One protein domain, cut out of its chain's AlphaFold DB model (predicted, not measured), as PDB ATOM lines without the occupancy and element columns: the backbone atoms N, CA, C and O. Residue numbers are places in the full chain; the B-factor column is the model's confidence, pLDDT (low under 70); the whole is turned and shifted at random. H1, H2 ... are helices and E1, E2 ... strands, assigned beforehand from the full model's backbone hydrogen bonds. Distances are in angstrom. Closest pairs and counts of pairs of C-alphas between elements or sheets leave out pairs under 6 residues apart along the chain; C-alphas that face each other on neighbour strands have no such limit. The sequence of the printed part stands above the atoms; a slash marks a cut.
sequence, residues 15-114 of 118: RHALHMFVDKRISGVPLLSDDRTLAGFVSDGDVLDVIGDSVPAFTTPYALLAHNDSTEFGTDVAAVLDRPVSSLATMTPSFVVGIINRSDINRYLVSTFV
ATOM      1  N   ARG A  15     601.609 674.099 687.109       93.25
ATOM      2  CA  ARG A  15     601.176 672.753 686.711       93.25
ATOM      3  C   ARG A  15     601.466 672.457 685.240       93.25
ATOM      4  O   ARG A  15     601.978 671.384 684.924       93.25
ATOM      5  N   HIS A  16     601.142 673.388 684.341       94.25
ATOM      6  CA  HIS A  16     601.401 673.230 682.911       94.25
ATOM      7  C   HIS A  16     602.910 673.143 682.632       94.25
ATOM      8  O   HIS A  16     603.339 672.272 681.875       94.25
ATOM      9  N   ALA A  17     603.723 673.959 683.312       92.12
ATOM     10  CA  ALA A  17     605.180 673.877 683.210       92.12
ATOM     11  C   ALA A  17     605.728 672.506 683.630       92.12
ATOM     12  O   ALA A  17     606.515 671.915 682.892       92.12
ATOM     13  N   LEU A  18     605.262 671.949 684.755       90.75
ATOM     14  CA  LEU A  18     605.662 670.610 685.203       90.75
ATOM     15  C   LEU A  18     605.318 669.521 684.187       90.75
ATOM     16  O   LEU A  18     606.167 668.684 683.875       90.75
ATOM     17  N   HIS A  19     604.097 669.543 683.644       92.62
ATOM     18  CA  HIS A  19     603.709 668.609 682.586       92.62
ATOM     19  C   HIS A  19     604.635 668.728 681.373       92.62
ATOM     20  O   HIS A  19     605.136 667.719 680.882       92.62
ATOM     21  N   MET A  20     604.947 669.954 680.941       91.06
ATOM     22  CA  MET A  20     605.865 670.183 679.828       91.06
ATOM     23  C   MET A  20     607.276 669.646 680.112       91.06
ATOM     24  O   MET A  20     607.860 668.997 679.240       91.06
ATOM     25  N   PHE A  21     607.821 669.873 681.310       88.69
ATOM     26  CA  PHE A  21     609.146 669.381 681.700       88.69
ATOM     27  C   PHE A  21     609.235 667.854 681.636       88.69
ATOM     28  O   PHE A  21     610.182 667.313 681.056       88.69
ATOM     29  N   VAL A  22     608.216 667.160 682.150       88.62
ATOM     30  CA  VAL A  22     608.136 665.692 682.128       88.62
ATOM     31  C   VAL A  22     607.953 665.173 680.701       88.62
ATOM     32  O   VAL A  22     608.750 664.352 680.234       88.62
ATOM     33  N   ASP A  23     606.953 665.681 679.983       90.69
ATOM     34  CA  ASP A  23     606.562 665.171 678.668       90.69
ATOM     35  C   ASP A  23     607.643 665.411 677.613       90.69
ATOM     36  O   ASP A  23     607.895 664.564 676.751       90.69
ATOM     37  N   LYS A  24     608.296 666.577 677.665       87.62
ATOM     38  CA  LYS A  24     609.342 666.958 676.707       87.62
ATOM     39  C   LYS A  24     610.743 666.581 677.173       87.62
ATOM     40  O   LYS A  24     611.679 666.692 676.381       87.62
ATOM     41  N   ARG A  25     610.890 666.092 678.413       85.12
ATOM     42  CA  ARG A  25     612.176 665.773 679.059       85.12
ATOM     43  C   ARG A  25     613.140 666.961 679.032       85.12
ATOM     44  O   ARG A  25     614.309 666.819 678.667       85.12
ATOM     45  N   ILE A  26     612.631 668.135 679.392       86.12
ATOM     46  CA  ILE A  26     613.382 669.394 679.460       86.12
ATOM     47  C   ILE A  26     613.379 669.935 680.886       86.12
ATOM     48  O   ILE A  26     612.374 669.813 681.571       86.12
ATOM     49  N   SER A  27     614.492 670.524 681.332       85.44
ATOM     50  CA  SER A  27     614.617 671.079 682.690       85.44
ATOM     51  C   SER A  27     614.299 672.576 682.774       85.44
ATOM     52  O   SER A  27     614.521 673.195 683.809       85.44
ATOM     53  N   GLY A  28     613.881 673.201 681.674       87.12
ATOM     54  CA  GLY A  28     613.559 674.624 681.648       87.12
ATOM     55  C   GLY A  28     613.133 675.122 680.276       87.12
ATOM     56  O   GLY A  28     613.438 674.498 679.254       87.12
ATOM     57  N   VAL A  29     612.400 676.233 680.275       88.75
ATOM     58  CA  VAL A  29     611.772 676.832 679.093       88.75
ATOM     59  C   VAL A  29     611.776 678.361 679.171       88.75
ATOM     60  O   VAL A  29     611.684 678.926 680.264       88.75
ATOM     61  N   PRO A  30     611.856 679.059 678.024       89.31
ATOM     62  CA  PRO A  30     611.626 680.486 677.972       89.31
ATOM     63  C   PRO A  30     610.124 680.778 678.075       89.31
ATOM     64  O   PRO A  30     609.276 680.023 677.585       89.31
ATOM     65  N   LEU A  31     609.810 681.917 678.675       90.19
ATOM     66  CA  LEU A  31     608.473 682.488 678.684       90.19
ATOM     67  C   LEU A  31     608.372 683.510 677.557       90.19
ATOM     68  O   LEU A  31     609.209 684.409 677.471       90.19
ATOM     69  N   LEU A  32     607.363 683.382 676.700       89.56
ATOM     70  CA  LEU A  32     607.094 684.312 675.608       89.56
ATOM     71  C   LEU A  32     605.759 685.019 675.835       89.56
ATOM     72  O   LEU A  32     604.740 684.369 676.060       89.56
ATOM     73  N   SER A  33     605.768 686.345 675.746       88.19
ATOM     74  CA  SER A  33     604.555 687.162 675.694       88.19
ATOM     75  C   SER A  33     603.753 686.889 674.414       88.19
ATOM     76  O   SER A  33     604.254 686.287 673.460       88.19
ATOM     77  N   ASP A  34     602.517 687.384 674.358       88.25
ATOM     78  CA  ASP A  34     601.617 687.200 673.208       88.25
ATOM     79  C   ASP A  34     602.190 687.767 671.893       88.25
ATOM     80  O   ASP A  34     601.932 687.243 670.808       88.25
ATOM     81  N   ASP A  35     603.025 688.804 671.983       87.94
ATOM     82  CA  ASP A  35     603.757 689.414 670.866       87.94
ATOM     83  C   ASP A  35     605.057 688.668 670.498       87.94
ATOM     84  O   ASP A  35     605.847 689.149 669.684       87.94
ATOM     85  N   ARG A  36     605.272 687.476 671.070       83.00
ATOM     86  CA  ARG A  36     606.473 686.636 670.930       83.00
ATOM     87  C   ARG A  36     607.762 687.279 671.442       83.00
ATOM     88  O   ARG A  36     608.852 686.838 671.075       83.00
ATOM     89  N   THR A  37     607.664 688.281 672.312       85.38
ATOM     90  CA  THR A  37     608.832 688.802 673.026       85.38
ATOM     91  C   THR A  37     609.202 687.897 674.196       85.38
ATOM     92  O   THR A  37     608.342 687.287 674.831       85.38
ATOM     93  N   LEU A  38     610.502 687.783 674.477       86.56
ATOM     94  CA  LEU A  38     610.984 687.026 675.626       86.56
ATOM     95  C   LEU A  38     610.615 687.758 676.919       86.56
ATOM     96  O   LEU A  38     611.115 688.847 677.190       86.56
ATOM     97  N   ALA A  39     609.765 687.125 677.716       86.81
ATOM     98  CA  ALA A  39     609.276 687.636 678.989       86.81
ATOM     99  C   ALA A  39     610.079 687.114 680.190       86.81
ATOM    100  O   ALA A  39     610.064 687.728 681.255       86.81
ATOM    101  N   GLY A  40     610.774 685.983 680.043       86.69
ATOM    102  CA  GLY A  40     611.591 685.409 681.109       86.69
ATOM    103  C   GLY A  40     611.988 683.962 680.853       86.69
ATOM    104  O   GLY A  40     611.893 683.461 679.733       86.69
ATOM    105  N   PHE A  41     612.421 683.285 681.911       87.88
ATOM    106  CA  PHE A  41     612.799 681.878 681.892       87.88
ATOM    107  C   PHE A  41     612.348 681.199 683.185       87.88
ATOM    108  O   PHE A  41     612.370 681.820 684.249       87.88
ATOM    109  N   VAL A  42     611.943 679.935 683.078       88.44
ATOM    110  CA  VAL A  42     611.582 679.091 684.219       88.44
ATOM    111  C   VAL A  42     612.218 677.713 684.069       88.44
ATOM    112  O   VAL A  42     612.209 677.122 682.987       88.44
ATOM    113  N   SER A  43     612.770 677.201 685.161       87.25
ATOM    114  CA  SER A  43     613.360 675.872 685.277       87.25
ATOM    115  C   SER A  43     612.562 674.964 686.208       87.25
ATOM    116  O   SER A  43     611.733 675.414 686.998       87.25
ATOM    117  N   ASP A  44     612.827 673.662 686.128       87.31
ATOM    118  CA  ASP A  44     612.314 672.685 687.090       87.31
ATOM    119  C   ASP A  44     612.766 672.988 688.530       87.31
ATOM    120  O   ASP A  44     611.998 672.774 689.463       87.31
ATOM    121  N   GLY A  45     613.965 673.553 688.701       84.75
ATOM    122  CA  GLY A  45     614.478 674.057 689.976       84.75
ATOM    123  C   GLY A  45     613.604 675.160 690.567       84.75
ATOM    124  O   GLY A  45     613.168 675.022 691.702       84.75
ATOM    125  N   ASP A  46     613.255 676.180 689.774       86.44
ATOM    126  CA  ASP A  46     612.411 677.296 690.239       86.44
ATOM    127  C   ASP A  46     611.033 676.806 690.722       86.44
ATOM    128  O   ASP A  46     610.462 677.322 691.684       86.44
ATOM    129  N   VAL A  47     610.489 675.776 690.060       85.00
ATOM    130  CA  VAL A  47     609.227 675.148 690.471       85.00
ATOM    131  C   VAL A  47     609.382 674.383 691.785       85.00
ATOM    132  O   VAL A  47     608.530 674.500 692.667       85.00
ATOM    133  N   LEU A  48     610.443 673.583 691.914       83.06
ATOM    134  CA  LEU A  48     610.707 672.797 693.119       83.06
ATOM    135  C   LEU A  48     610.967 673.689 694.334       83.06
ATOM    136  O   LEU A  48     610.454 673.380 695.407       83.06
ATOM    137  N   ASP A  49     611.687 674.794 694.153       83.00
ATOM    138  CA  ASP A  49     611.965 675.761 695.214       83.00
ATOM    139  C   ASP A  49     610.658 676.352 695.760       83.00
ATOM    140  O   ASP A  49     610.417 676.318 696.965       83.00
ATOM    141  N   VAL A  50     609.734 676.780 694.891       80.50
ATOM    142  CA  VAL A  50     608.455 677.347 695.350       80.50
ATOM    143  C   VAL A  50     607.527 676.316 695.982       80.50
ATOM    144  O   VAL A  50     606.820 676.647 696.937       80.50
ATOM    145  N   ILE A  51     607.514 675.070 695.499       77.44
ATOM    146  CA  ILE A  51     606.766 673.996 696.169       77.44
ATOM    147  C   ILE A  51     607.382 673.709 697.546       77.44
ATOM    148  O   ILE A  51     606.639 673.562 698.513       77.44
ATOM    149  N   GLY A  52     608.712 673.670 697.647       73.94
ATOM    150  CA  GLY A  52     609.435 673.452 698.900       73.94
ATOM    151  C   GLY A  52     609.207 674.561 699.930       73.94
ATOM    152  O   GLY A  52     608.982 674.259 701.100       73.94
ATOM    153  N   ASP A  53     609.194 675.821 699.497       71.62
ATOM    154  CA  ASP A  53     608.936 676.984 700.357       71.62
ATOM    155  C   ASP A  53     607.475 677.067 700.812       71.62
ATOM    156  O   ASP A  53     607.183 677.467 701.939       71.62
ATOM    157  N   SER A  54     606.539 676.690 699.938       66.25
ATOM    158  CA  SER A  54     605.103 676.780 700.231       66.25
ATOM    159  C   SER A  54     604.604 675.637 701.111       66.25
ATOM    160  O   SER A  54     603.475 675.674 701.591       66.25
ATOM    161  N   VAL A  55     605.422 674.602 701.306       63.53
ATOM    162  CA  VAL A  55     605.013 673.370 701.964       63.53
ATOM    163  C   VAL A  55     606.086 672.955 702.980       63.53
ATOM    164  O   VAL A  55     607.026 672.227 702.643       63.53
ATOM    165  N   PRO A  56     605.927 673.344 704.262       55.28
ATOM    166  CA  PRO A  56     606.902 673.081 705.328       55.28
ATOM    167  C   PRO A  56     607.254 671.596 705.508       55.28
ATOM    168  O   PRO A  56     608.309 671.261 706.055       55.28
ATOM    169  N   ALA A  57     606.384 670.693 705.037       55.69
ATOM    170  CA  ALA A  57     606.603 669.252 705.080       55.69
ATOM    171  C   ALA A  57     607.816 668.775 704.260       55.69
ATOM    172  O   ALA A  57     608.343 667.704 704.557       55.69
ATOM    173  N   PHE A  58     608.283 669.551 703.274       53.53
ATOM    174  CA  PHE A  58     609.453 669.193 702.461       53.53
ATOM    175  C   PHE A  58     610.784 669.691 703.038       53.53
ATOM    176  O   PHE A  58     611.838 669.196 702.642       53.53
ATOM    177  N   THR A  59     610.769 670.615 704.003       54.72
ATOM    178  CA  THR A  59     611.997 671.196 704.573       54.72
ATOM    179  C   THR A  59     612.656 670.285 705.612       54.72
ATOM    180  O   THR A  59     613.870 670.341 705.805       54.72
ATOM    181  N   THR A  60     611.889 669.423 706.298       57.59
ATOM    182  CA  THR A  60     612.437 668.481 707.289       57.59
ATOM    183  C   THR A  60     611.706 667.131 707.286       57.59
ATOM    184  O   THR A  60     610.480 667.103 707.165       57.59
ATOM    185  N   PRO A  61     612.403 666.003 707.534       53.72
ATOM    186  CA  PRO A  61     611.777 664.677 707.642       53.72
ATOM    187  C   PRO A  61     610.663 664.581 708.701       53.72
ATOM    188  O   PRO A  61     609.784 663.730 708.607       53.72
ATOM    189  N   TYR A  62     610.696 665.448 709.718       50.53
ATOM    190  CA  TYR A  62     609.722 665.476 710.813       50.53
ATOM    191  C   TYR A  62     608.382 666.095 710.399       50.53
ATOM    192  O   TYR A  62     607.327 665.679 710.877       50.53
ATOM    193  N   ALA A  63     608.416 667.081 709.502       57.97
ATOM    194  CA  ALA A  63     607.223 667.786 709.068       57.97
ATOM    195  C   ALA A  63     606.315 666.892 708.200       57.97
ATOM    196  O   ALA A  63     605.096 666.980 708.329       57.97
ATOM    197  N   LEU A  64     606.885 665.940 707.448       57.97
ATOM    198  CA  LEU A  64     606.133 664.896 706.741       57.97
ATOM    199  C   LEU A  64     605.282 664.051 707.705       57.97
ATOM    200  O   LEU A  64     604.088 663.890 707.493       57.97
ATOM    201  N   LEU A  65     605.852 663.591 708.826       61.12
ATOM    202  CA  LEU A  65     605.115 662.801 709.826       61.12
ATOM    203  C   LEU A  65     603.978 663.588 710.493       61.12
ATOM    204  O   LEU A  65     602.958 662.998 710.844       61.12
ATOM    205  N   ALA A  66     604.141 664.902 710.652       59.31
ATOM    206  CA  ALA A  66     603.142 665.776 711.262       59.31
ATOM    207  C   ALA A  66     601.987 666.169 710.316       59.31
ATOM    208  O   ALA A  66     600.939 666.581 710.803       59.31
ATOM    209  N   HIS A  67     602.164 666.044 708.993       56.91
ATOM    210  CA  HIS A  67     601.203 666.502 707.970       56.91
ATOM    211  C   HIS A  67     600.616 665.355 707.129       56.91
ATOM    212  O   HIS A  67     599.919 665.601 706.148       56.91
ATOM    213  N   ASN A  68     600.876 664.096 707.499       56.25
ATOM    214  CA  ASN A  68     600.498 662.915 706.715       56.25
ATOM    215  C   ASN A  68     598.979 662.684 706.555       56.25
ATOM    216  O   ASN A  68     598.612 661.776 705.817       56.25
ATOM    217  N   ASP A  69     598.113 663.473 707.203       56.31
ATOM    218  CA  ASP A  69     596.662 663.220 707.238       56.31
ATOM    219  C   ASP A  69     595.759 664.432 706.942       56.31
ATOM    220  O   ASP A  69     594.545 664.364 707.133       56.31
ATOM    221  N   SER A  70     596.287 665.551 706.446       55.59
ATOM    222  CA  SER A  70     595.469 666.753 706.244       55.59
ATOM    223  C   SER A  70     595.241 667.072 704.764       55.59
ATOM    224  O   SER A  70     596.152 667.415 704.018       55.59
ATOM    225  N   THR A  71     593.970 667.065 704.352       58.44
ATOM    226  CA  THR A  71     593.445 667.681 703.113       58.44
ATOM    227  C   THR A  71     593.975 669.103 702.860       58.44
ATOM    228  O   THR A  71     594.024 669.553 701.718       58.44
ATOM    229  N   GLU A  72     594.398 669.793 703.918       63.00
ATOM    230  CA  GLU A  72     595.046 671.108 703.912       63.00
ATOM    231  C   GLU A  72     596.366 671.100 703.116       63.00
ATOM    232  O   GLU A  72     596.535 671.913 702.213       63.00
ATOM    233  N   PHE A  73     597.213 670.080 703.301       59.91
ATOM    234  CA  PHE A  73     598.478 669.920 702.568       59.91
ATOM    235  C   PHE A  73     598.276 669.809 701.051       59.91
ATOM    236  O   PHE A  73     598.952 670.463 700.256       59.91
ATOM    237  N   GLY A  74     597.319 668.975 700.631       62.59
ATOM    238  CA  GLY A  74     596.984 668.822 699.215       62.59
ATOM    239  C   GLY A  74     596.406 670.105 698.612       62.59
ATOM    240  O   GLY A  74     596.619 670.376 697.430       62.59
ATOM    241  N   THR A  75     595.717 670.906 699.429       64.31
ATOM    242  CA  THR A  75     595.138 672.191 699.021       64.31
ATOM    243  C   THR A  75     596.225 673.245 698.810       64.31
ATOM    244  O   THR A  75     596.189 673.934 697.792       64.31
ATOM    245  N   ASP A  76     597.230 673.311 699.687       74.88
ATOM    246  CA  ASP A  76     598.357 674.246 699.558       74.88
ATOM    247  C   ASP A  76     599.187 673.962 698.301       74.88
ATOM    248  O   ASP A  76     599.472 674.863 697.511       74.88
ATOM    249  N   VAL A  77     599.497 672.685 698.049       75.62
ATOM    250  CA  VAL A  77     600.181 672.270 696.816       75.62
ATOM    251  C   VAL A  77     599.341 672.621 695.588       75.62
ATOM    252  O   VAL A  77     599.866 673.167 694.619       75.62
ATOM    253  N   ALA A  78     598.036 672.335 695.601       80.69
ATOM    254  CA  ALA A  78     597.161 672.646 694.473       80.69
ATOM    255  C   ALA A  78     597.103 674.155 694.190       80.69
ATOM    256  O   ALA A  78     597.246 674.556 693.036       80.69
ATOM    257  N   ALA A  79     596.984 674.977 695.235       84.25
ATOM    258  CA  ALA A  79     596.984 676.431 695.123       84.25
ATOM    259  C   ALA A  79     598.294 676.956 694.523       84.25
ATOM    260  O   ALA A  79     598.272 677.851 693.679       84.25
ATOM    261  N   VAL A  80     599.436 676.376 694.908       85.62
ATOM    262  CA  VAL A  80     600.735 676.725 694.324       85.62
ATOM    263  C   VAL A  80     600.787 676.358 692.848       85.62
ATOM    264  O   VAL A  80     601.170 677.185 692.027       85.62
ATOM    265  N   LEU A  81     600.373 675.144 692.495       88.19
ATOM    266  CA  LEU A  81     600.424 674.640 691.124       88.19
ATOM    267  C   LEU A  81     599.551 675.436 690.142       88.19
ATOM    268  O   LEU A  81     599.861 675.464 688.948       88.19
ATOM    269  N   ASP A  82     598.500 676.093 690.627       91.19
ATOM    270  CA  ASP A  82     597.593 676.892 689.802       91.19
ATOM    271  C   ASP A  82     598.025 678.369 689.678       91.19
ATOM    272  O   ASP A  82     597.423 679.131 688.918       91.19
ATOM    273  N   ARG A  83     599.103 678.788 690.357       91.62
ATOM    274  CA  ARG A  83     599.716 680.114 690.159       91.62
ATOM    275  C   ARG A  83     600.331 680.239 688.759       91.62
ATOM    276  O   ARG A  83     600.769 679.240 688.182       91.62
ATOM    277  N   PRO A  84     600.440 681.469 688.226       92.06
ATOM    278  CA  PRO A  84     601.107 681.708 686.954       92.06
ATOM    279  C   PRO A  84     602.626 681.497 687.063       92.06
ATOM    280  O   PRO A  84     603.255 681.868 688.063       92.06
ATOM    281  N   VAL A  85     603.230 680.954 686.002       89.62
ATOM    282  CA  VAL A  85     604.680 680.699 685.898       89.62
ATOM    283  C   VAL A  85     605.516 681.972 685.966       89.62
ATOM    284  O   VAL A  85     606.659 681.931 686.410       89.62
ATOM    285  N   SER A  86     604.945 683.126 685.611       86.50
ATOM    286  CA  SER A  86     605.584 684.434 685.811       86.50
ATOM    287  C   SER A  86     605.942 684.723 687.269       86.50
ATOM    288  O   SER A  86     606.879 685.474 687.514       86.50
ATOM    289  N   SER A  87     605.262 684.098 688.237       84.56
ATOM    290  CA  SER A  87     605.606 684.237 689.658       84.56
ATOM    291  C   SER A  87     606.894 683.508 690.061       84.56
ATOM    292  O   SER A  87     607.392 683.743 691.157       84.56
ATOM    293  N   LEU A  88     607.414 682.639 689.188       77.81
ATOM    294  CA  LEU A  88     608.680 681.916 689.353       77.81
ATOM    295  C   LEU A  88     609.810 682.503 688.507       77.81
ATOM    296  O   LEU A  88     610.973 682.165 688.699       77.81
ATOM    297  N   ALA A  89     609.459 683.301 687.498       67.31
ATOM    298  CA  ALA A  89     610.367 683.616 686.415       67.31
ATOM    299  C   ALA A  89     611.552 684.446 686.916       67.31
ATOM    300  O   ALA A  89     611.387 685.573 687.388       67.31
ATOM    301  N   THR A  90     612.763 683.923 686.735       66.69
ATOM    302  CA  THR A  90     613.974 684.707 686.967       66.69
ATOM    303  C   THR A  90     614.194 685.605 685.750       66.69
ATOM    304  O   THR A  90     614.486 685.127 684.650       66.69
ATOM    305  N   MET A  91     614.036 686.922 685.926       56.06
ATOM    306  CA  MET A  91     614.307 687.915 684.879       56.06
ATOM    307  C   MET A  91     615.738 687.744 684.349       56.06
ATOM    308  O   MET A  91     616.714 687.992 685.051       56.06
ATOM    309  N   THR A  92     615.858 687.310 683.097       57.44
ATOM    310  CA  THR A  92     617.127 687.081 682.389       57.44
ATOM    311  C   THR A  92     617.004 687.584 680.935       57.44
ATOM    312  O   THR A  92     615.890 687.853 680.489       57.44
ATOM    313  N   PRO A  93     618.129 687.880 680.248       52.09
ATOM    314  CA  PRO A  93     618.280 689.003 679.312       52.09
ATOM    315  C   PRO A  93     617.418 688.908 678.047       52.09
ATOM    316  O   PRO A  93     616.950 687.841 677.685       52.09
ATOM    317  N   SER A  94     617.279 690.035 677.342       55.00
ATOM    318  CA  SER A  94     616.287 690.356 676.298       55.00
ATOM    319  C   SER A  94     616.152 689.405 675.093       55.00
ATOM    320  O   SER A  94     615.286 689.634 674.252       55.00
ATOM    321  N   PHE A  95     616.999 688.381 674.952       54.62
ATOM    322  CA  PHE A  95     616.906 687.389 673.880       54.62
ATOM    323  C   PHE A  95     617.591 686.062 674.256       54.62
ATOM    324  O   PHE A  95     618.681 686.044 674.827       54.62
ATOM    325  N   VAL A  96     616.966 684.940 673.878       62.91
ATOM    326  CA  VAL A  96     617.507 683.574 674.013       62.91
ATOM    327  C   VAL A  96     617.887 683.072 672.622       62.91
ATOM    328  O   VAL A  96     617.036 682.971 671.744       62.91
ATOM    329  N   VAL A  97     619.166 682.751 672.417       54.91
ATOM    330  CA  VAL A  97     619.709 682.220 671.145       54.91
ATOM    331  C   VAL A  97     619.739 680.689 671.084       54.91
ATOM    332  O   VAL A  97     620.029 680.113 670.039       54.91
ATOM    333  N   GLY A  98     619.429 680.016 672.190       55.44
ATOM    334  CA  GLY A  98     619.340 678.562 672.265       55.44
ATOM    335  C   GLY A  98     619.258 678.079 673.709       55.44
ATOM    336  O   GLY A  98     619.708 678.767 674.625       55.44
ATOM    337  N   ILE A  99     618.688 676.889 673.911       71.62
ATOM    338  CA  ILE A  99     618.616 676.233 675.222       71.62
ATOM    339  C   ILE A  99     619.484 674.978 675.210       71.62
ATOM    340  O   ILE A  99     619.415 674.162 674.287       71.62
ATOM    341  N   ILE A 100     620.296 674.828 676.256       74.50
ATOM    342  CA  ILE A 100     621.068 673.618 676.534       74.50
ATOM    343  C   ILE A 100     620.518 673.021 677.827       74.50
ATOM    344  O   ILE A 100     620.569 673.651 678.880       74.50
ATOM    345  N   ASN A 101     619.970 671.812 677.741       78.31
ATOM    346  CA  ASN A 101     619.358 671.136 678.878       78.31
ATOM    347  C   ASN A 101     620.427 670.440 679.742       78.31
ATOM    348  O   ASN A 101     621.477 670.035 679.231       78.31
ATOM    349  N   ARG A 102     620.153 670.196 681.034       79.19
ATOM    350  CA  ARG A 102     621.055 669.403 681.896       79.19
ATOM    351  C   ARG A 102     621.361 668.037 681.298       79.19
ATOM    352  O   ARG A 102     622.489 667.571 681.398       79.19
ATOM    353  N   SER A 103     620.394 667.394 680.642       77.44
ATOM    354  CA  SER A 103     620.628 666.109 679.972       77.44
ATOM    355  C   SER A 103     621.627 666.206 678.816       77.44
ATOM    356  O   SER A 103     622.371 665.253 678.590       77.44
ATOM    357  N   ASP A 104     621.671 667.335 678.104       82.19
ATOM    358  CA  ASP A 104     622.654 667.566 677.042       82.19
ATOM    359  C   ASP A 104     624.050 667.757 677.640       82.19
ATOM    360  O   ASP A 104     625.004 667.133 677.175       82.19
ATOM    361  N   ILE A 105     624.151 668.540 678.722       83.19
ATOM    362  CA  ILE A 105     625.396 668.728 679.480       83.19
ATOM    363  C   ILE A 105     625.885 667.386 680.021       83.19
ATOM    364  O   ILE A 105     627.023 667.006 679.772       83.19
ATOM    365  N   ASN A 106     625.028 666.625 680.699       85.50
ATOM    366  CA  ASN A 106     625.392 665.333 681.276       85.50
ATOM    367  C   ASN A 106     625.847 664.348 680.201       85.50
ATOM    368  O   ASN A 106     626.861 663.680 680.377       85.50
ATOM    369  N   ARG A 107     625.142 664.277 679.065       84.75
ATOM    370  CA  ARG A 107     625.549 663.433 677.936       84.75
ATOM    371  C   ARG A 107     626.920 663.843 677.407       84.75
ATOM    372  O   ARG A 107     627.748 662.966 677.183       84.75
ATOM    373  N   TYR A 108     627.154 665.143 677.229       88.44
ATOM    374  CA  TYR A 108     628.447 665.670 676.801       88.44
ATOM    375  C   TYR A 108     629.542 665.289 677.801       88.44
ATOM    376  O   TYR A 108     630.487 664.601 677.428       88.44
ATOM    377  N   LEU A 109     629.360 665.617 679.082       90.00
ATOM    378  CA  LEU A 109     630.329 665.329 680.139       90.00
ATOM    379  C   LEU A 109     630.662 663.836 680.229       90.00
ATOM    380  O   LEU A 109     631.835 663.480 680.281       90.00
ATOM    381  N   VAL A 110     629.652 662.963 680.190       90.44
ATOM    382  CA  VAL A 110     629.862 661.510 680.185       90.44
ATOM    383  C   VAL A 110     630.640 661.087 678.941       90.44
ATOM    384  O   VAL A 110     631.641 660.393 679.065       90.44
ATOM    385  N   SER A 111     630.238 661.545 677.753       86.56
ATOM    386  CA  SER A 111     630.917 661.181 676.502       86.56
ATOM    387  C   SER A 111     632.359 661.688 676.403       86.56
ATOM    388  O   SER A 111     633.163 661.102 675.685       86.56
ATOM    389  N   THR A 112     632.688 662.780 677.096       91.12
ATOM    390  CA  THR A 112     634.000 663.430 677.023       91.12
ATOM    391  C   THR A 112     634.946 662.967 678.127       91.12
ATOM    392  O   THR A 112     636.140 662.825 677.878       91.12
ATOM    393  N   PHE A 113     634.438 662.747 679.342       89.25
ATOM    394  CA  PHE A 113     635.277 662.575 680.533       89.25
ATOM    395  C   PHE A 113     635.116 661.223 681.233       89.25
ATOM    396  O   PHE A 113     635.937 660.904 682.091       89.25
ATOM    397  N   VAL A 114     634.106 660.416 680.888       87.62
ATOM    398  CA  VAL A 114     633.963 659.057 681.431       87.62
ATOM    399  C   VAL A 114     634.513 658.064 680.404       87.62
ATOM    400  O   VAL A 114     633.909 657.896 679.344       87.62
TER     401      VAL A 114
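AT A GLANCE: This is residues 15 to 114 of the 118 residues of the protein "Arabinose efflux permease family protein" of Corynebacterium imitans (UniProt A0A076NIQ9). A small hairpin of two strands, E1 and E2, leads straight into H2, and H4 folds back beside H2, with H3 beyond their far end. H1 lies by the start of H2, a long link passes from H4 back past E2, and residues 105 to 114, mostly H5, stick out alone. The printed part has 100 residues, in the order H1 E1 E2 H2 H3 H4 H5; the sheet E1 - E2 is antiparallel and the class is mostly helix. It is loose, with a radius of gyration of the C-alphas of 16.7 A, and flat, spanning 46 by 44 by 22 A.

IN THESE COORDINATES: E1 is residues 28 to 32 and E2 residues 38 to 43, 14.9 A long. H2 is residues 44 to 54, 15.5 A. H1, residues 15 to 24, 14.2 A, begins at C-alpha 15 (601.176, 672.753, 686.711). H3 is residues 61 to 67, and H4 residues 71 to 81, 15.5 A. H5, residues 102 to 113, 15.8 A, ends at C-alpha 113 (635.277, 662.575, 680.533).

HOW THE PARTS SIT: E1 and E2 form a hairpin, with N 31 and O 40 2.8 A apart, within hydrogen-bond range. H2 and H4 touch, C-alphas 51 and 77 closest at 6.8 A, at a steep tilt of 39 degrees, opposite ways. H1 and H2 only just touch, with 3 pairs of C-alphas within 8 A, closest Phe 21 and Asp 44 at 7.1 A. H3 and H4 are close but not clearly touching, C-alphas 67 and 73 closest at 6.9 A. H5 touches no helix. Every O i to N i+4 pair is within hydrogen-bond range in H1, H2, H4 and H5; in H3, 2 of 3.

THE WHOLE: C-alphas 70 and 112 are farthest apart, 48.5 A. The printed part has no cut. The link from H4 to H5, 20 residues, is long. The pLDDT is under 70 in residues 54 to 75 and 89 to 98.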